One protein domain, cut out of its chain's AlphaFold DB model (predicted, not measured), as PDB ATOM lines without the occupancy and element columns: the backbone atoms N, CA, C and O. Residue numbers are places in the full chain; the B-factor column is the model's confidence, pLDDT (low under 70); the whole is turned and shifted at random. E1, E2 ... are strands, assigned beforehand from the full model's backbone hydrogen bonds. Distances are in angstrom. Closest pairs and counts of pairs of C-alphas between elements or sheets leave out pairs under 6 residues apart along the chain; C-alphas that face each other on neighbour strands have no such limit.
ATOM      1  N   ALA A   9     223.510 116.146 168.987       83.19
ATOM      2  CA  ALA A   9     222.701 116.992 168.117       83.19
ATOM      3  C   ALA A   9     221.266 116.458 168.042       83.19
ATOM      4  O   ALA A   9     221.057 115.256 167.887       83.19
ATOM      5  N   VAL A  10     220.284 117.354 168.154       89.69
ATOM      6  CA  VAL A  10     218.858 117.018 168.055       89.69
ATOM      7  C   VAL A  10     218.206 117.871 166.976       89.69
ATOM      8  O   VAL A  10     218.270 119.106 167.015       89.69
ATOM      9  N   ASP A  11     217.552 117.202 166.032       90.44
ATOM     10  CA  ASP A  11     216.769 117.850 164.987       90.44
ATOM     11  C   ASP A  11     215.440 118.358 165.558       90.44
ATOM     12  O   ASP A  11     214.770 117.683 166.344       90.44
ATOM     13  N   HIS A  12     215.048 119.569 165.173       90.25
ATOM     14  CA  HIS A  12     213.806 120.192 165.613       90.25
ATOM     15  C   HIS A  12     213.204 121.095 164.533       90.25
ATOM     16  O   HIS A  12     213.829 121.423 163.525       90.25
ATOM     17  N   LEU A  13     211.965 121.524 164.771       92.25
ATOM     18  CA  LEU A  13     211.283 122.519 163.953       92.25
ATOM     19  C   LEU A  13     211.611 123.926 164.463       92.25
ATOM     20  O   LEU A  13     211.051 124.389 165.461       92.25
ATOM     21  N   GLN A  14     212.515 124.617 163.772       93.50
ATOM     22  CA  GLN A  14     212.845 126.006 164.062       93.50
ATOM     23  C   GLN A  14     211.746 126.919 163.520       93.50
ATOM     24  O   GLN A  14     211.431 126.912 162.332       93.50
ATOM     25  N   LYS A  15     211.168 127.752 164.387       95.50
ATOM     26  CA  LYS A  15     210.163 128.740 163.985       95.50
ATOM     27  C   LYS A  15     210.801 129.833 163.127       95.50
ATOM     28  O   LYS A  15     211.670 130.556 163.606       95.50
ATOM     29  N   LEU A  16     210.320 129.979 161.896       96.31
ATOM     30  CA  LEU A  16     210.765 131.008 160.951       96.31
ATOM     31  C   LEU A  16     209.867 132.246 160.996       96.31
ATOM     32  O   LEU A  16     210.357 133.370 160.935       96.31
ATOM     33  N   VAL A  17     208.552 132.052 161.145       97.19
ATOM     34  CA  VAL A  17     207.584 133.146 161.304       97.19
ATOM     35  C   VAL A  17     206.413 132.719 162.183       97.19
ATOM     36  O   VAL A  17     206.013 131.556 162.195       97.19
ATOM     37  N   CYS A  18     205.851 133.674 162.921       97.44
ATOM     38  CA  CYS A  18     204.558 133.564 163.591       97.44
ATOM     39  C   CYS A  18     203.944 134.962 163.656       97.44
ATOM     40  O   CYS A  18     204.221 135.731 164.577       97.44
ATOM     41  N   GLN A  19     203.149 135.310 162.651       98.19
ATOM     42  CA  GLN A  19     202.633 136.666 162.475       98.19
ATOM     43  C   GLN A  19     201.175 136.654 162.029       98.19
ATOM     44  O   GLN A  19     200.707 135.727 161.362       98.19
ATOM     45  N   VAL A  20     200.459 137.717 162.385       98.06
ATOM     46  CA  VAL A  20     199.085 137.956 161.949       98.06
ATOM     47  C   VAL A  20     199.081 139.096 160.945       98.06
ATOM     48  O   VAL A  20     199.547 140.189 161.252       98.06
ATOM     49  N   VAL A  21     198.508 138.851 159.771       97.62
ATOM     50  CA  VAL A  21     198.230 139.879 158.765       97.62
ATOM     51  C   VAL A  21     196.737 140.180 158.797       97.62
ATOM     52  O   VAL A  21     195.916 139.263 158.858       97.62
ATOM     53  N   SER A  22     196.380 141.463 158.805       97.06
ATOM     54  CA  SER A  22     194.996 141.924 158.678       97.06
ATOM     55  C   SER A  22     194.796 142.582 157.325       97.06
ATOM     56  O   SER A  22     195.643 143.365 156.905       97.06
ATOM     57  N   GLN A  23     193.651 142.336 156.700       97.06
ATOM     58  CA  GLN A  23     193.240 143.035 155.485       97.06
ATOM     59  C   GLN A  23     191.725 143.221 155.452       97.06
ATOM     60  O   GLN A  23     190.986 142.595 156.218       97.06
ATOM     61  N   GLU A  24     191.279 144.118 154.587       98.00
ATOM     62  CA  GLU A  24     189.875 144.337 154.269       98.00
ATOM     63  C   GLU A  24     189.664 143.988 152.800       98.00
ATOM     64  O   GLU A  24     190.435 144.422 151.950       98.00
ATOM     65  N   GLU A  25     188.625 143.209 152.522       98.25
ATOM     66  CA  GLU A  25     188.213 142.858 151.168       98.25
ATOM     67  C   GLU A  25     186.796 143.354 150.926       98.25
ATOM     68  O   GLU A  25     185.943 143.323 151.820       98.25
ATOM     69  N   THR A  26     186.525 143.776 149.695       98.12
ATOM     70  CA  THR A  26     185.197 144.223 149.276       98.12
ATOM     71  C   THR A  26     184.791 143.564 147.971       98.12
ATOM     72  O   THR A  26     185.603 143.473 147.053       98.12
ATOM     73  N   ALA A  27     183.528 143.164 147.858       98.38
ATOM     74  CA  ALA A  27     182.964 142.664 146.611       98.38
ATOM     75  C   ALA A  27     181.534 143.161 146.426       98.38
ATOM     76  O   ALA A  27     180.765 143.279 147.382       98.38
ATOM     77  N   GLU A  28     181.172 143.429 145.179       97.81
ATOM     78  CA  GLU A  28     179.804 143.750 144.801       97.81
ATOM     79  C   GLU A  28     179.117 142.500 144.252       97.81
ATOM     80  O   GLU A  28     179.731 141.688 143.560       97.81
ATOM     81  N   THR A  29     177.832 142.356 144.551       97.50
ATOM     82  CA  THR A  29     176.983 141.305 143.992       97.50
ATOM     83  C   THR A  29     175.701 141.912 143.445       97.50
ATOM     84  O   THR A  29     175.151 142.863 144.012       97.50
ATOM     85  N   VAL A  30     175.252 141.376 142.313       97.69
ATOM     86  CA  VAL A  30     173.990 141.752 141.677       97.69
ATOM     87  C   VAL A  30     172.939 140.732 142.078       97.69
ATOM     88  O   VAL A  30     173.167 139.524 142.016       97.69
ATOM     89  N   VAL A  31     171.787 141.227 142.506       97.25
ATOM     90  CA  VAL A  31     170.626 140.408 142.841       97.25
ATOM     91  C   VAL A  31     170.123 139.757 141.545       97.25
ATOM     92  O   VAL A  31     169.875 140.479 140.579       97.25
ATOM     93  N   PRO A  32     169.990 138.420 141.479       96.44
ATOM     94  CA  PRO A  32     169.458 137.733 140.303       96.44
ATOM     95  C   PRO A  32     168.033 138.169 139.960       96.44
ATOM     96  O   PRO A  32     167.229 138.398 140.862       96.44
ATOM     97  N   ASP A  33     167.684 138.218 138.674       95.38
ATOM     98  CA  ASP A  33     166.359 138.657 138.179       95.38
ATOM     99  C   ASP A  33     165.184 137.822 138.702       95.38
ATOM    100  O   ASP A  33     164.053 138.290 138.753       95.38
ATOM    101  N   SER A  34     165.451 136.599 139.164       94.81
ATOM    102  CA  SER A  34     164.465 135.738 139.821       94.81
ATOM    103  C   SER A  34     164.134 136.139 141.264       94.81
ATOM    104  O   SER A  34     163.182 135.610 141.842       94.81
ATOM    105  N   LEU A  35     164.922 137.028 141.871       95.94
ATOM    106  CA  LEU A  35     164.716 137.529 143.224       95.94
ATOM    107  C   LEU A  35     164.163 138.959 143.192       95.94
ATOM    108  O   LEU A  35     164.536 139.736 142.313       95.94
ATOM    109  N   PRO A  36     163.309 139.332 144.159       96.94
ATOM    110  CA  PRO A  36     162.756 140.676 144.242       96.94
ATOM    111  C   PRO A  36     163.812 141.701 144.669       96.94
ATOM    112  O   PRO A  36     164.839 141.352 145.263       96.94
ATOM    113  N   ASP A  37     163.508 142.965 144.408       97.75
ATOM    114  CA  ASP A  37     164.344 144.116 144.731       97.75
ATOM    115  C   ASP A  37     164.599 144.256 146.234       97.75
ATOM    116  O   ASP A  37     163.767 143.919 147.081       97.75
ATOM    117  N   VAL A  38     165.802 144.712 146.569       97.88
ATOM    118  CA  VAL A  38     166.281 144.846 147.944       97.88
ATOM    119  C   VAL A  38     165.630 146.064 148.579       97.88
ATOM    120  O   VAL A  38     165.854 147.182 148.133       97.88
ATOM    121  N   GLY A  39     164.876 145.854 149.659       97.56
ATOM    122  CA  GLY A  39     164.342 146.942 150.479       97.56
ATOM    123  C   GLY A  39     165.273 147.291 151.637       97.56
ATOM    124  O   GLY A  39     165.681 148.435 151.816       97.56
ATOM    125  N   ARG A  40     165.646 146.285 152.442       96.62
ATOM    126  CA  ARG A  40     166.590 146.461 153.560       96.62
ATOM    127  C   ARG A  40     167.460 145.235 153.784       96.62
ATOM    128  O   ARG A  40     166.976 144.105 153.747       96.62
ATOM    129  N   ILE A  41     168.727 145.458 154.110       97.94
ATOM    130  CA  ILE A  41     169.632 144.398 154.565       97.94
ATOM    131  C   ILE A  41     169.371 144.139 156.047       97.94
ATOM    132  O   ILE A  41     169.280 145.077 156.836       97.94
ATOM    133  N   VAL A  42     169.234 142.868 156.421       97.31
ATOM    134  CA  VAL A  42     168.961 142.451 157.806       97.31
ATOM    135  C   VAL A  42     170.086 141.622 158.420       97.31
ATOM    136  O   VAL A  42     170.125 141.468 159.636       97.31
ATOM    137  N   GLY A  43     171.019 141.109 157.614       97.62
ATOM    138  CA  GLY A  43     172.186 140.403 158.131       97.62
ATOM    139  C   GLY A  43     173.207 140.055 157.057       97.62
ATOM    140  O   GLY A  43     172.875 139.934 155.877       97.62
ATOM    141  N   CYS A  44     174.453 139.871 157.485       98.19
ATOM    142  CA  CYS A  44     175.533 139.361 156.654       98.19
ATOM    143  C   CYS A  44     176.451 138.463 157.488       98.19
ATOM    144  O   CYS A  44     176.727 138.755 158.650       98.19
ATOM    145  N   TRP A  45     176.897 137.356 156.904       98.31
ATOM    146  CA  TRP A  45     177.848 136.434 157.517       98.31
ATOM    147  C   TRP A  45     178.704 135.783 156.438       98.31
ATOM    148  O   TRP A  45     178.376 135.825 155.252       98.31
ATOM    149  N   GLY A  46     179.802 135.155 156.841       97.69
ATOM    150  CA  GLY A  46     180.652 134.440 155.907       97.69
ATOM    151  C   GLY A  46     181.607 133.477 156.586       97.69
ATOM    152  O   GLY A  46     181.724 133.441 157.810       97.69
ATOM    153  N   VAL A  47     182.293 132.697 155.760       98.00
ATOM    154  CA  VAL A  47     183.314 131.738 156.177       98.00
ATOM    155  C   VAL A  47     184.553 131.949 155.305       98.00
ATOM    156  O   VAL A  47     184.437 131.915 154.076       98.00
ATOM    157  N   PRO A  48     185.739 132.174 155.898       97.62
ATOM    158  CA  PRO A  48     186.978 132.212 155.139       97.62
ATOM    159  C   PRO A  48     187.373 130.789 154.732       97.62
ATOM    160  O   PRO A  48     187.427 129.883 155.561       97.62
ATOM    161  N   VAL A  49     187.685 130.601 153.456       96.81
ATOM    162  CA  VAL A  49     188.100 129.324 152.875       96.81
ATOM    163  C   VAL A  49     189.480 129.498 152.257       96.81
ATOM    164  O   VAL A  49     189.652 130.253 151.300       96.81
ATOM    165  N   VAL A  50     190.470 128.786 152.797       96.69
ATOM    166  CA  VAL A  50     191.810 128.696 152.201       96.69
ATOM    167  C   VAL A  50     191.761 127.672 151.072       96.69
ATOM    168  O   VAL A  50     191.338 126.540 151.289       96.69
ATOM    169  N   ARG A  51     192.184 128.069 149.869       96.69
ATOM    170  CA  ARG A  51     192.181 127.213 148.671       96.69
ATOM    171  C   ARG A  51     193.569 126.729 148.284       96.69
ATOM    172  O   ARG A  51     193.693 125.618 147.786       96.69
ATOM    173  N   SER A  52     194.601 127.534 148.522       97.31
ATOM    174  CA  SER A  52     195.985 127.127 148.297       97.31
ATOM    175  C   SER A  52     196.917 127.664 149.373       97.31
ATOM    176  O   SER A  52     196.660 128.694 150.005       97.31
ATOM    177  N   LYS A  53     198.010 126.932 149.565       96.62
ATOM    178  CA  LYS A  53     199.143 127.259 150.420       96.62
ATOM    179  C   LYS A  53     200.401 127.053 149.587       96.62
ATOM    180  O   LYS A  53     200.496 126.048 148.893       96.62
ATOM    181  N   GLU A  54     201.328 127.991 149.650       96.69
ATOM    182  CA  GLU A  54     202.558 127.974 148.867       96.69
ATOM    183  C   GLU A  54     203.738 128.320 149.775       96.69
ATOM    184  O   GLU A  54     203.720 129.353 150.452       96.69
ATOM    185  N   TRP A  55     204.751 127.455 149.798       96.81
ATOM    186  CA  TRP A  55     206.058 127.780 150.357       96.81
ATOM    187  C   TRP A  55     206.904 128.462 149.283       96.81
ATOM    188  O   TRP A  55     206.839 128.105 148.110       96.81
ATOM    189  N   ARG A  56     207.696 129.455 149.672       95.00
ATOM    190  CA  ARG A  56     208.664 130.129 148.808       95.00
ATOM    191  C   ARG A  56     209.993 130.215 149.531       95.00
ATOM    192  O   ARG A  56     210.058 130.134 150.752       95.00
ATOM    193  N   GLN A  57     211.058 130.441 148.770       93.50
ATOM    194  CA  GLN A  57     212.400 130.514 149.335       93.50
ATOM    195  C   GLN A  57     212.497 131.542 150.472       93.50
ATOM    196  O   GLN A  57     213.135 131.266 151.471       93.50
ATOM    197  N   ASN A  58     211.842 132.697 150.354       95.06
ATOM    198  CA  ASN A  58     211.904 133.810 151.308       95.06
ATOM    199  C   ASN A  58     210.566 134.093 152.016       95.06
ATOM    200  O   ASN A  58     210.308 135.218 152.453       95.06
ATOM    201  N   GLY A  59     209.669 133.110 152.080       96.62
ATOM    202  CA  GLY A  59     208.366 133.333 152.685       96.62
ATOM    203  C   GLY A  59     207.342 132.260 152.372       96.62
ATOM    204  O   GLY A  59     207.630 131.202 151.828       96.62
ATOM    205  N   MET A  60     206.094 132.561 152.685       97.38
ATOM    206  CA  MET A  60     204.967 131.702 152.358       97.38
ATOM    207  C   MET A  60     203.752 132.537 151.978       97.38
ATOM    208  O   MET A  60     203.628 133.707 152.353       97.38
ATOM    209  N   GLY A  61     202.842 131.939 151.224       97.56
ATOM    210  CA  GLY A  61     201.620 132.582 150.772       97.56
ATOM    211  C   GLY A  61     200.415 131.665 150.881       97.56
ATOM    212  O   GLY A  61     200.522 130.445 150.778       97.56
ATOM    213  N   VAL A  62     199.246 132.271 151.048       97.69
ATOM    214  CA  VAL A  62     197.963 131.589 150.892       97.69
ATOM    215  C   VAL A  62     197.056 132.369 149.967       97.69
ATOM    216  O   VAL A  62     197.063 133.603 149.959       97.69
ATOM    217  N   SER A  63     196.240 131.632 149.220       97.75
ATOM    218  CA  SER A  63     195.122 132.193 148.473       97.75
ATOM    219  C   SER A  63     193.824 131.516 148.887       97.75
ATOM    220  O   SER A  63     193.788 130.341 149.273       97.75
ATOM    221  N   GLY A  64     192.741 132.276 148.841       97.44
ATOM    222  CA  GLY A  64     191.436 131.813 149.263       97.44
ATOM    223  C   GLY A  64     190.373 132.859 149.003       97.44
ATOM    224  O   GLY A  64     190.493 133.700 148.111       97.44
ATOM    225  N   GLY A  65     189.311 132.791 149.785       97.75
ATOM    226  CA  GLY A  65     188.295 133.826 149.788       97.75
ATOM    227  C   GLY A  65     187.293 133.634 150.905       97.75
ATOM    228  O   GLY A  65     187.255 132.592 151.557       97.75
ATOM    229  N   VAL A  66     186.478 134.651 151.133       98.38
ATOM    230  CA  VAL A  66     185.332 134.580 152.029       98.38
ATOM    231  C   VAL A  66     184.107 134.224 151.201       98.38
ATOM    232  O   VAL A  66     183.695 134.990 150.332       98.38
ATOM    233  N   SER A  67     183.515 133.066 151.479       98.12
ATOM    234  CA  SER A  67     182.146 132.776 151.056       98.12
ATOM    235  C   SER A  67     181.214 133.516 152.003       98.12
ATOM    236  O   SER A  67     181.186 133.201 153.190       98.12
ATOM    237  N   ALA A  68     180.509 134.521 151.497       98.38
ATOM    238  CA  ALA A  68     179.616 135.357 152.279       98.38
ATOM    239  C   ALA A  68     178.181 135.280 151.763       98.38
ATOM    240  O   ALA A  68     177.918 135.003 150.590       98.38
ATOM    241  N   TRP A  69     177.252 135.555 152.666       98.44
ATOM    242  CA  TRP A  69     175.826 135.575 152.406       98.44
ATOM    243  C   TRP A  69     175.218 136.827 153.015       98.44
ATOM    244  O   TRP A  69     175.581 137.245 154.116       98.44
ATOM    245  N   VAL A  70     174.293 137.422 152.274       98.50
ATOM    246  CA  VAL A  70     173.541 138.604 152.681       98.50
ATOM    247  C   VAL A  70     172.075 138.229 152.727       98.50
ATOM    248  O   VAL A  70     171.531 137.753 151.732       98.50
ATOM    249  N   LEU A  71     171.447 138.461 153.873       98.38
ATOM    250  CA  LEU A  71     170.012 138.327 154.071       98.38
ATOM    251  C   LEU A  71     169.368 139.708 153.970       98.38
ATOM    252  O   LEU A  71     169.784 140.651 154.653       98.38
ATOM    253  N   TYR A  72     168.336 139.824 153.145       98.19
ATOM    254  CA  TYR A  72     167.592 141.061 152.954       98.19
ATOM    255  C   TYR A  72     166.084 140.813 152.947       98.19
ATOM    256  O   TYR A  72     165.614 139.708 152.674       98.19
ATOM    257  N   VAL A  73     165.319 141.852 153.270       97.94
ATOM    258  CA  VAL A  73     163.863 141.875 153.104       97.94
ATOM    259  C   VAL A  73     163.549 142.631 151.812       97.94
ATOM    260  O   VAL A  73     164.127 143.709 151.615       97.94
ATOM    261  N   PRO A  74     162.685 142.088 150.936       97.94
ATOM    262  CA  PRO A  74     162.328 142.752 149.689       97.94
ATOM    263  C   PRO A  74     161.642 144.106 149.898       97.94
ATOM    264  O   PRO A  74     161.011 144.320 150.935       97.94
ATOM    265  N   GLU A  75     161.742 144.999 148.914       96.44
ATOM    266  CA  GLU A  75     161.115 146.331 148.953       96.44
ATOM    267  C   GLU A  75     159.589 146.255 149.078       96.44
ATOM    268  O   GLU A  75     159.003 146.918 149.931       96.44
ATOM    269  N   GLU A  76     158.956 145.346 148.333       94.19
ATOM    270  CA  GLU A  76     157.508 145.098 148.404       94.19
ATOM    271  C   GLU A  76     157.079 144.317 149.666       94.19
ATOM    272  O   GLU A  76     155.909 143.976 149.850       94.19
ATOM    273  N   GLY A  77     158.024 144.015 150.560       90.62
ATOM    274  CA  GLY A  77     157.810 143.172 151.729       90.62
ATOM    275  C   GLY A  77     157.820 141.672 151.412       90.62
ATOM    276  O   GLY A  77     158.241 141.216 150.350       90.62
ATOM    277  N   GLY A  78     157.398 140.868 152.388       92.50
ATOM    278  CA  GLY A  78     157.355 139.408 152.277       92.50
ATOM    279  C   GLY A  78     158.566 138.690 152.879       92.50
ATOM    280  O   GLY A  78     159.249 139.198 153.770       92.50
ATOM    281  N   ALA A  79     158.781 137.449 152.435       96.19
ATOM    282  CA  ALA A  79     159.778 136.561 153.023       96.19
ATOM    283  C   ALA A  79     161.216 137.049 152.746       96.19
ATOM    284  O   ALA A  79     161.522 137.399 151.601       96.19
ATOM    285  N   PRO A  80     162.114 137.016 153.752       97.06
ATOM    286  CA  PRO A  80     163.524 137.327 153.555       97.06
ATOM    287  C   PRO A  80     164.169 136.474 152.459       97.06
ATOM    288  O   PRO A  80     163.865 135.288 152.303       97.06
ATOM    289  N   ARG A  81     165.088 137.084 151.711       97.88
ATOM    290  CA  ARG A  81     165.845 136.461 150.622       97.88
ATOM    291  C   ARG A  81     167.333 136.551 150.899       97.88
ATOM    292  O   ARG A  81     167.797 137.452 151.595       97.88
ATOM    293  N   GLN A  82     168.074 135.603 150.343       97.69
ATOM    294  CA  GLN A  82     169.512 135.493 150.532       97.69
ATOM    295  C   GLN A  82     170.230 135.587 149.189       97.69
ATOM    296  O   GLN A  82     169.821 134.945 148.223       97.69
ATOM    297  N   VAL A  83     171.332 136.334 149.153       97.88
ATOM    298  CA  VAL A  83     172.273 136.367 148.026       97.88
ATOM    299  C   VAL A  83     173.654 135.966 148.529       97.88
ATOM    300  O   VAL A  83     174.050 136.332 149.636       97.88
ATOM    301  N   ALA A  84     174.377 135.186 147.729       97.69
ATOM    302  CA  ALA A  84     175.755 134.804 148.006       97.69
ATOM    303  C   ALA A  84     176.736 135.734 147.278       97.69
ATOM    304  O   ALA A  84     176.458 136.222 146.182       97.69
ATOM    305  N   VAL A  85     177.903 135.950 147.877       97.94
ATOM    306  CA  VAL A  85     179.026 136.670 147.272       97.94
ATOM    307  C   VAL A  85     180.339 136.022 147.703       97.94
ATOM    308  O   VAL A  85     180.442 135.451 148.789       97.94
ATOM    309  N   TYR A  86     181.349 136.094 146.843       98.00
ATOM    310  CA  TYR A  86     182.683 135.586 147.129       98.00
ATOM    311  C   TYR A  86     183.690 136.735 147.115       98.00
ATOM    312  O   TYR A  86     183.788 137.450 146.121       98.00
ATOM    313  N   LEU A  87     184.438 136.896 148.208       98.25
ATOM    314  CA  LEU A  87     185.493 137.901 148.335       98.25
ATOM    315  C   LEU A  87     186.854 137.196 148.271       98.25
ATOM    316  O   LEU A  87     187.229 136.561 149.259       98.25
ATOM    317  N   PRO A  88     187.579 137.223 147.139       97.88
ATOM    318  CA  PRO A  88     188.897 136.603 147.061       97.88
ATOM    319  C   PRO A  88     189.878 137.325 147.988       97.88
ATOM    320  O   PRO A  88     189.832 138.543 148.107       97.88
ATOM    321  N   PHE A  89     190.777 136.578 148.627       97.44
ATOM    322  CA  PHE A  89     191.841 137.155 149.444       97.44
ATOM    323  C   PHE A  89     193.160 136.413 149.219       97.44
ATOM    324  O   PHE A  89     193.189 135.213 148.922       97.44
ATOM    325  N   THR A  90     194.268 137.125 149.409       97.75
ATOM    326  CA  THR A  90     195.607 136.531 149.505       97.75
ATOM    327  C   THR A  90     196.330 137.089 150.720       97.75
ATOM    328  O   THR A  90     196.141 138.253 151.051       97.75
ATOM    329  N   ALA A  91     197.142 136.267 151.381       97.56
ATOM    330  CA  ALA A  91     198.003 136.704 152.477       97.56
ATOM    331  C   ALA A  91     199.405 136.119 152.297       97.56
ATOM    332  O   ALA A  91     199.563 135.018 151.760       97.56
ATOM    333  N   LYS A  92     200.422 136.876 152.710       97.62
ATOM    334  CA  LYS A  92     201.834 136.514 152.569       97.62
ATOM    335  C   LYS A  92     202.571 136.809 153.866       97.62
ATOM    336  O   LYS A  92     202.233 137.762 154.563       97.62
ATOM    337  N   TRP A  93     203.582 136.000 154.147       98.19
ATOM    338  CA  TRP A  93     204.506 136.185 155.258       98.19
ATOM    339  C   TRP A  93     205.921 136.011 154.744       98.19
ATOM    340  O   TRP A  93     206.175 135.125 153.928       98.19
ATOM    341  N   GLU A  94     206.823 136.846 155.232       97.06
ATOM    342  CA  GLU A  94     208.228 136.833 154.845       97.06
ATOM    343  C   GLU A  94     209.067 136.251 155.981       97.06
ATOM    344  O   GLU A  94     208.774 136.452 157.163       97.06
ATOM    345  N   PHE A  95     210.104 135.512 155.612       95.50
ATOM    346  CA  PHE A  95     211.119 135.000 156.526       95.50
ATOM    347  C   PHE A  95     212.456 134.859 155.780       95.50
ATOM    348  O   PHE A  95     212.470 134.900 154.545       95.50
ATOM    349  N   PRO A  96     213.595 134.738 156.492       93.19
ATOM    350  CA  PRO A  96     214.898 134.583 155.852       93.19
ATOM    351  C   PRO A  96     214.921 133.428 154.840       93.19
ATOM    352  O   PRO A  96     214.231 132.434 155.061       93.19
ATOM    353  N   PRO A  97     215.715 133.527 153.757       93.56
ATOM    354  CA  PRO A  97     215.781 132.489 152.740       93.56
ATOM    355  C   PRO A  97     216.041 131.091 153.316       93.56
ATOM    356  O   PRO A  97     216.984 130.900 154.083       93.56
ATOM    357  N   THR A  98     215.229 130.116 152.919       91.19
ATOM    358  CA  THR A  98     215.364 128.705 153.290       91.19
ATOM    359  C   THR A  98     215.779 127.876 152.086       91.19
ATOM    360  O   THR A  98     215.197 128.017 151.011       91.19
ATOM    361  N   GLU A  99     216.736 126.971 152.269       88.19
ATOM    362  CA  GLU A  99     217.151 126.027 151.220       88.19
ATOM    363  C   GLU A  99     216.159 124.874 151.029       88.19
ATOM    364  O   GLU A  99     216.059 124.313 149.941       88.19
ATOM    365  N   GLN A 100     215.415 124.529 152.081       87.25
ATOM    366  CA  GLN A 100     214.446 123.435 152.093       87.25
ATOM    367  C   GLN A 100     213.053 123.964 152.429       87.25
ATOM    368  O   GLN A 100     212.909 124.908 153.210       87.25
ATOM    369  N   GLU A 101     212.023 123.334 151.860       89.38
ATOM    370  CA  GLU A 101     210.646 123.595 152.272       89.38
ATOM    371  C   GLU A 101     210.422 123.131 153.713       89.38
ATOM    372  O   GLU A 101     210.843 122.046 154.118       89.38
ATOM    373  N   GLY A 102     209.756 123.976 154.490       91.94
ATOM    374  CA  GLY A 102     209.367 123.678 155.857       91.94
ATOM    375  C   GLY A 102     207.889 123.320 155.988       91.94
ATOM    376  O   GLY A 102     207.170 123.072 155.021       91.94
ATOM    377  N   GLN A 103     207.407 123.327 157.225       94.56
ATOM    378  CA  GLN A 103     205.993 123.159 157.537       94.56
ATOM    379  C   GLN A 103     205.315 124.517 157.698       94.56
ATOM    380  O   GLN A 103     205.830 125.404 158.379       94.56
ATOM    381  N   MET A 104     204.122 124.661 157.120       96.06
ATOM    382  CA  MET A 104     203.304 125.865 157.242       96.06
ATOM    383  C   MET A 104     201.934 125.555 157.856       96.06
ATOM    384  O   MET A 104     201.171 124.716 157.363       96.06
ATOM    385  N   GLN A 105     201.556 126.343 158.859       96.75
ATOM    386  CA  GLN A 105     200.211 126.397 159.415       96.75
ATOM    387  C   GLN A 105     199.613 127.785 159.192       96.75
ATOM    388  O   GLN A 105     200.245 128.807 159.439       96.75
ATOM    389  N   VAL A 106     198.364 127.822 158.722       97.19
ATOM    390  CA  VAL A 106     197.639 129.075 158.495       97.19
ATOM    391  C   VAL A 106     196.224 128.936 159.017       97.19
ATOM    392  O   VAL A 106     195.569 127.923 158.766       97.19
ATOM    393  N   SER A 107     195.760 129.960 159.727       96.69
ATOM    394  CA  SER A 107     194.372 130.089 160.161       96.69
ATOM    395  C   SER A 107     193.838 131.469 159.800       96.69
ATOM    396  O   SER A 107     194.482 132.481 160.073       96.69
ATOM    397  N   CYS A 108     192.661 131.503 159.183       97.38
ATOM    398  CA  CYS A 108     192.003 132.734 158.761       97.38
ATOM    399  C   CYS A 108     190.713 132.920 159.558       97.38
ATOM    400  O   CYS A 108     189.948 131.969 159.726       97.38
ATOM    401  N   ARG A 109     190.456 134.137 160.039       97.25
ATOM    402  CA  ARG A 109     189.223 134.504 160.745       97.25
ATOM    403  C   ARG A 109     188.695 135.845 160.270       97.25
ATOM    404  O   ARG A 109     189.467 136.766 160.015       97.25
ATOM    405  N   ILE A 110     187.374 135.947 160.203       97.94
ATOM    406  CA  ILE A 110     186.670 137.199 159.930       97.94
ATOM    407  C   ILE A 110     186.593 137.980 161.244       97.94
ATOM    408  O   ILE A 110     186.104 137.456 162.243       97.94
ATOM    409  N   LYS A 111     187.100 139.215 161.245       97.38
ATOM    410  CA  LYS A 111     186.959 140.163 162.357       97.38
ATOM    411  C   LYS A 111     185.610 140.869 162.313       97.38
ATOM    412  O   LYS A 111     184.968 141.033 163.341       97.38
ATOM    413  N   SER A 112     185.199 141.282 161.121       98.06
ATOM    414  CA  SER A 112     183.916 141.931 160.869       98.06
ATOM    415  C   SER A 112     183.463 141.637 159.447       98.06
ATOM    416  O   SER A 112     184.287 141.437 158.551       98.06
ATOM    417  N   ILE A 113     182.152 141.607 159.248       98.50
ATOM    418  CA  ILE A 113     181.548 141.545 157.925       98.50
ATOM    419  C   ILE A 113     180.284 142.395 157.922       98.50
ATOM    420  O   ILE A 113     179.470 142.310 158.841       98.50
ATOM    421  N   ASP A 114     180.148 143.231 156.903       97.94
ATOM    422  CA  ASP A 114     179.004 144.103 156.703       97.94
ATOM    423  C   ASP A 114     178.575 144.098 155.236       97.94
ATOM    424  O   ASP A 114     179.344 143.778 154.326       97.94
ATOM    425  N   ALA A 115     177.304 144.417 155.017       98.25
ATOM    426  CA  ALA A 115     176.736 144.548 153.691       98.25
ATOM    427  C   ALA A 115     175.892 145.816 153.624       98.25
ATOM    428  O   ALA A 115     175.116 146.109 154.537       98.25
ATOM    429  N   ARG A 116     176.019 146.550 152.518       97.62
ATOM    430  CA  ARG A 116     175.238 147.755 152.238       97.62
ATOM    431  C   ARG A 116     174.585 147.670 150.868       97.62
ATOM    432  O   ARG A 116     175.182 147.196 149.902       97.62
ATOM    433  N   MET A 117     173.360 148.166 150.786       97.69
ATOM    434  CA  MET A 117     172.664 148.321 149.517       97.69
ATOM    435  C   MET A 117     173.286 149.496 148.756       97.69
ATOM    436  O   MET A 117     173.410 150.589 149.302       97.69
ATOM    437  N   VAL A 118     173.707 149.261 147.513       98.00
ATOM    438  CA  VAL A 118     174.174 150.303 146.585       98.00
ATOM    439  C   VAL A 118     172.989 150.844 145.786       98.00
ATOM    440  O   VAL A 118     172.856 152.051 145.613       98.00
ATOM    441  N   ASN A 119     172.117 149.945 145.325       97.38
ATOM    442  CA  ASN A 119     170.789 150.220 144.776       97.38
ATOM    443  C   ASN A 119     169.899 148.975 144.968       97.38
ATOM    444  O   ASN A 119     170.379 147.967 145.492       97.38
ATOM    445  N   SER A 120     168.643 149.008 144.515       96.75
ATOM    446  CA  SER A 120     167.677 147.913 144.715       96.75
ATOM    447  C   SER A 120     168.117 146.552 144.139       96.75
ATOM    448  O   SER A 120     167.610 145.512 144.552       96.75
ATOM    449  N   ARG A 121     169.110 146.523 143.235       97.50
ATOM    450  CA  ARG A 121     169.649 145.312 142.590       97.50
ATOM    451  C   ARG A 121     171.117 145.035 142.906       97.50
ATOM    452  O   ARG A 121     171.660 144.049 142.413       97.50
ATOM    453  N   LYS A 122     171.794 145.883 143.682       98.12
ATOM    454  CA  LYS A 122     173.248 145.815 143.876       98.12
ATOM    455  C   LYS A 122     173.610 145.973 145.341       98.12
ATOM    456  O   LYS A 122     173.267 146.968 145.977       98.12
ATOM    457  N   ILE A 123     174.359 145.008 145.861       98.50
ATOM    458  CA  ILE A 123     174.812 144.967 147.251       98.50
ATOM    459  C   ILE A 123     176.340 144.980 147.264       98.50
ATOM    460  O   ILE A 123     176.975 144.213 146.543       98.50
ATOM    461  N   LEU A 124     176.934 145.831 148.099       98.50
ATOM    462  CA  LEU A 124     178.356 145.784 148.425       98.50
ATOM    463  C   LEU A 124     178.532 145.029 149.739       98.50
ATOM    464  O   LEU A 124     177.879 145.360 150.725       98.50
ATOM    465  N   VAL A 125     179.452 144.072 149.758       98.62
ATOM    466  CA  VAL A 125     179.887 143.368 150.964       98.62
ATOM    467  C   VAL A 125     181.326 143.739 151.270       98.62
ATOM    468  O   VAL A 125     182.163 143.806 150.367       98.62
ATOM    469  N   ARG A 126     181.604 143.967 152.549       98.62
ATOM    470  CA  ARG A 126     182.926 144.255 153.091       98.62
ATOM    471  C   ARG A 126     183.232 143.259 154.197       98.62
ATOM    472  O   ARG A 126     182.411 143.040 155.083       98.62
ATOM    473  N   ALA A 127     184.413 142.659 154.151       98.44
ATOM    474  CA  ALA A 127     184.886 141.743 155.176       98.44
ATOM    475  C   ALA A 127     186.287 142.152 155.636       98.44
ATOM    476  O   ALA A 127     187.215 142.221 154.834       98.44
ATOM    477  N   SER A 128     186.458 142.370 156.940       98.12
ATOM    478  CA  SER A 128     187.783 142.470 157.549       98.12
ATOM    479  C   SER A 128     188.217 141.089 158.017       98.12
ATOM    480  O   SER A 128     187.512 140.435 158.789       98.12
ATOM    481  N   LEU A 129     189.388 140.640 157.576       97.00
ATOM    482  CA  LEU A 129     189.932 139.328 157.900       97.00
ATOM    483  C   LEU A 129     191.322 139.419 158.527       97.00
ATOM    484  O   LEU A 129     192.074 140.372 158.337       97.00
ATOM    485  N   THR A 130     191.630 138.399 159.318       97.94
ATOM    486  CA  THR A 130     192.931 138.166 159.941       97.94
ATOM    487  C   THR A 130     193.424 136.791 159.562       97.94
ATOM    488  O   THR A 130     192.700 135.809 159.723       97.94
ATOM    489  N   CYS A 131     194.663 136.717 159.107       98.00
ATOM    490  CA  CYS A 131     195.340 135.478 158.776       98.00
ATOM    491  C   CYS A 131     196.545 135.344 159.708       98.00
ATOM    492  O   CYS A 131     197.463 136.161 159.643       98.00
ATOM    493  N   LYS A 132     196.553 134.333 160.580       98.12
ATOM    494  CA  LYS A 132     197.747 133.940 161.336       98.12
ATOM    495  C   LYS A 132     198.518 132.928 160.503       98.12
ATOM    496  O   LYS A 132     197.962 131.876 160.183       98.12
ATOM    497  N   GLY A 133     199.764 133.247 160.182       98.00
ATOM    498  CA  GLY A 133     200.696 132.353 159.512       98.00
ATOM    499  C   GLY A 133     201.820 131.945 160.451       98.00
ATOM    500  O   GLY A 133     202.402 132.786 161.138       98.00
ATOM    501  N   GLU A 134     202.116 130.651 160.466       98.06
ATOM    502  CA  GLU A 134     203.226 130.047 161.192       98.06
ATOM    503  C   GLU A 134     204.036 129.174 160.232       98.06
ATOM    504  O   GLU A 134     203.464 128.324 159.548       98.06
ATOM    505  N   ALA A 135     205.352 129.387 160.183       97.44
ATOM    506  CA  ALA A 135     206.273 128.581 159.387       97.44
ATOM    507  C   ALA A 135     207.378 128.010 160.266       97.44
ATOM    508  O   ALA A 135     207.905 128.701 161.146       97.44
ATOM    509  N   TYR A 136     207.751 126.771 159.976       96.38
ATOM    510  CA  TYR A 136     208.778 126.035 160.687       96.38
ATOM    511  C   TYR A 136     209.727 125.377 159.691       96.38
ATOM    512  O   TYR A 136     209.280 124.605 158.850       96.38
ATOM    513  N   GLY A 137     211.016 125.680 159.783       94.44
ATOM    514  CA  GLY A 137     212.069 125.044 158.992       94.44
ATOM    515  C   GLY A 137     212.813 123.975 159.795       94.44
ATOM    516  O   GLY A 137     212.665 123.917 161.021       94.44
ATOM    517  N   PRO A 138     213.621 123.132 159.134       91.19
ATOM    518  CA  PRO A 138     214.529 122.230 159.828       91.19
ATOM    519  C   PRO A 138     215.588 123.040 160.590       91.19
ATOM    520  O   PRO A 138     216.182 123.968 160.045       91.19
ATOM    521  N   GLY A 139     215.821 122.688 161.850       88.44
ATOM    522  CA  GLY A 139     216.878 123.255 162.680       88.44
ATOM    523  C   GLY A 139     217.561 122.172 163.505       88.44
ATOM    524  O   GLY A 139     216.984 121.117 163.761       88.44
ATOM    525  N   GLN A 140     218.786 122.440 163.953       88.44
ATOM    526  CA  GLN A 140     219.553 121.513 164.779       88.44
ATOM    527  C   GLN A 140     220.036 122.219 166.045       88.44
ATOM    528  O   GLN A 140     220.568 123.326 165.985       88.44
ATOM    529  N   ALA A 141     219.808 121.597 167.199       86.69
ATOM    530  CA  ALA A 141     220.299 122.075 168.486       86.69
ATOM    531  C   ALA A 141     221.445 121.174 168.951       86.69
ATOM    532  O   ALA A 141     221.302 119.952 168.950       86.69
ATOM    533  N   VAL A 142     222.575 121.774 169.332       84.31
ATOM    534  CA  VAL A 142     223.741 121.058 169.866       84.31
ATOM    535  C   VAL A 142     223.819 121.304 171.364       84.31
ATOM    536  O   VAL A 142     223.832 122.457 171.801       84.31
ATOM    537  N   PHE A 143     223.884 120.223 172.132       78.31
ATOM    538  CA  PHE A 143     224.052 120.256 173.581       78.31
ATOM    539  C   PHE A 143     225.470 119.803 173.950       78.31
ATOM    540  O   PHE A 143     226.066 118.990 173.236       78.31
ATOM    541  N   TYR A 144     225.992 120.363 175.044       69.31
ATOM    542  CA  TYR A 144     227.259 119.987 175.673       69.31
ATOM    543  C   TYR A 144     226.942 119.334 177.014       69.31
ATOM    544  O   TYR A 144     226.178 119.958 177.787       69.31
TER     545      TYR A 144
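What this domain is: This is residues 9 to 144 of the 144 residues of the protein "DUF3794 domain-containing protein" of Firmicutes bacterium CAG:137_57_8 (UniProt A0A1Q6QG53). This is a long, slender rod: two twisted sheets, E1-E6-E5 and E2-E3-E4, are wound face to face, with edge E1 by E4 and edge E2 by E5, as a narrow, nearly closed tube. The paired E1 and E6 make one end of the rod, and the E3 to E4 link makes the other. The printed part has 136 residues with six named strands, E1 to E6 in chain order, and no named helix; it is all strand, both sheets antiparallel. It is only just loose, close to extended, with a radius of gyration of the C-alphas of 20.8 A and spans of 79 by 22 by 18 A.

Where its parts are: Find C-alpha 9 at (222.701, 116.992, 168.117); from there E1, residues 9 to 30, runs 60.7 A and bends by 52 degrees at residue 24. Next come E2, residues 38 to 56, which bends by 74 degrees at residue 42, E3, residues 59 to 74, and E4, residues 81 to 94. E5, residues 103 to 119, bends by 54 degrees at residue 116. E6, residues 122 to 143, runs 64.2 A to C-alpha 143 at (224.052, 120.256, 173.581).

How they stand to each other: Look first at E1 and E6, antiparallel at 174 degrees, with N 21 and O 131 at 2.9 A. E5 and E6 form a hairpin, with N 109 and O 130 at 2.8 A. E2, E3 and E4 form a meander, each strand the antiparallel neighbour of the one before, with N 47 and O 67 at 2.8 A and N 66 and O 87 at 2.8 A. Between the sheets, the closest C-alphas of E2 and E5, Cys 44 and Asp 114, are 5.9 A apart, and those of E1 and E4, Ala 27 and Leu 87, 5.7 A.

The domain as a whole: The C-alphas of Glu 76 and Tyr 144, the two farthest apart, are 79.0 A apart. The printed part has no cut and no long link. Residue 144 alone has a pLDDT under 70.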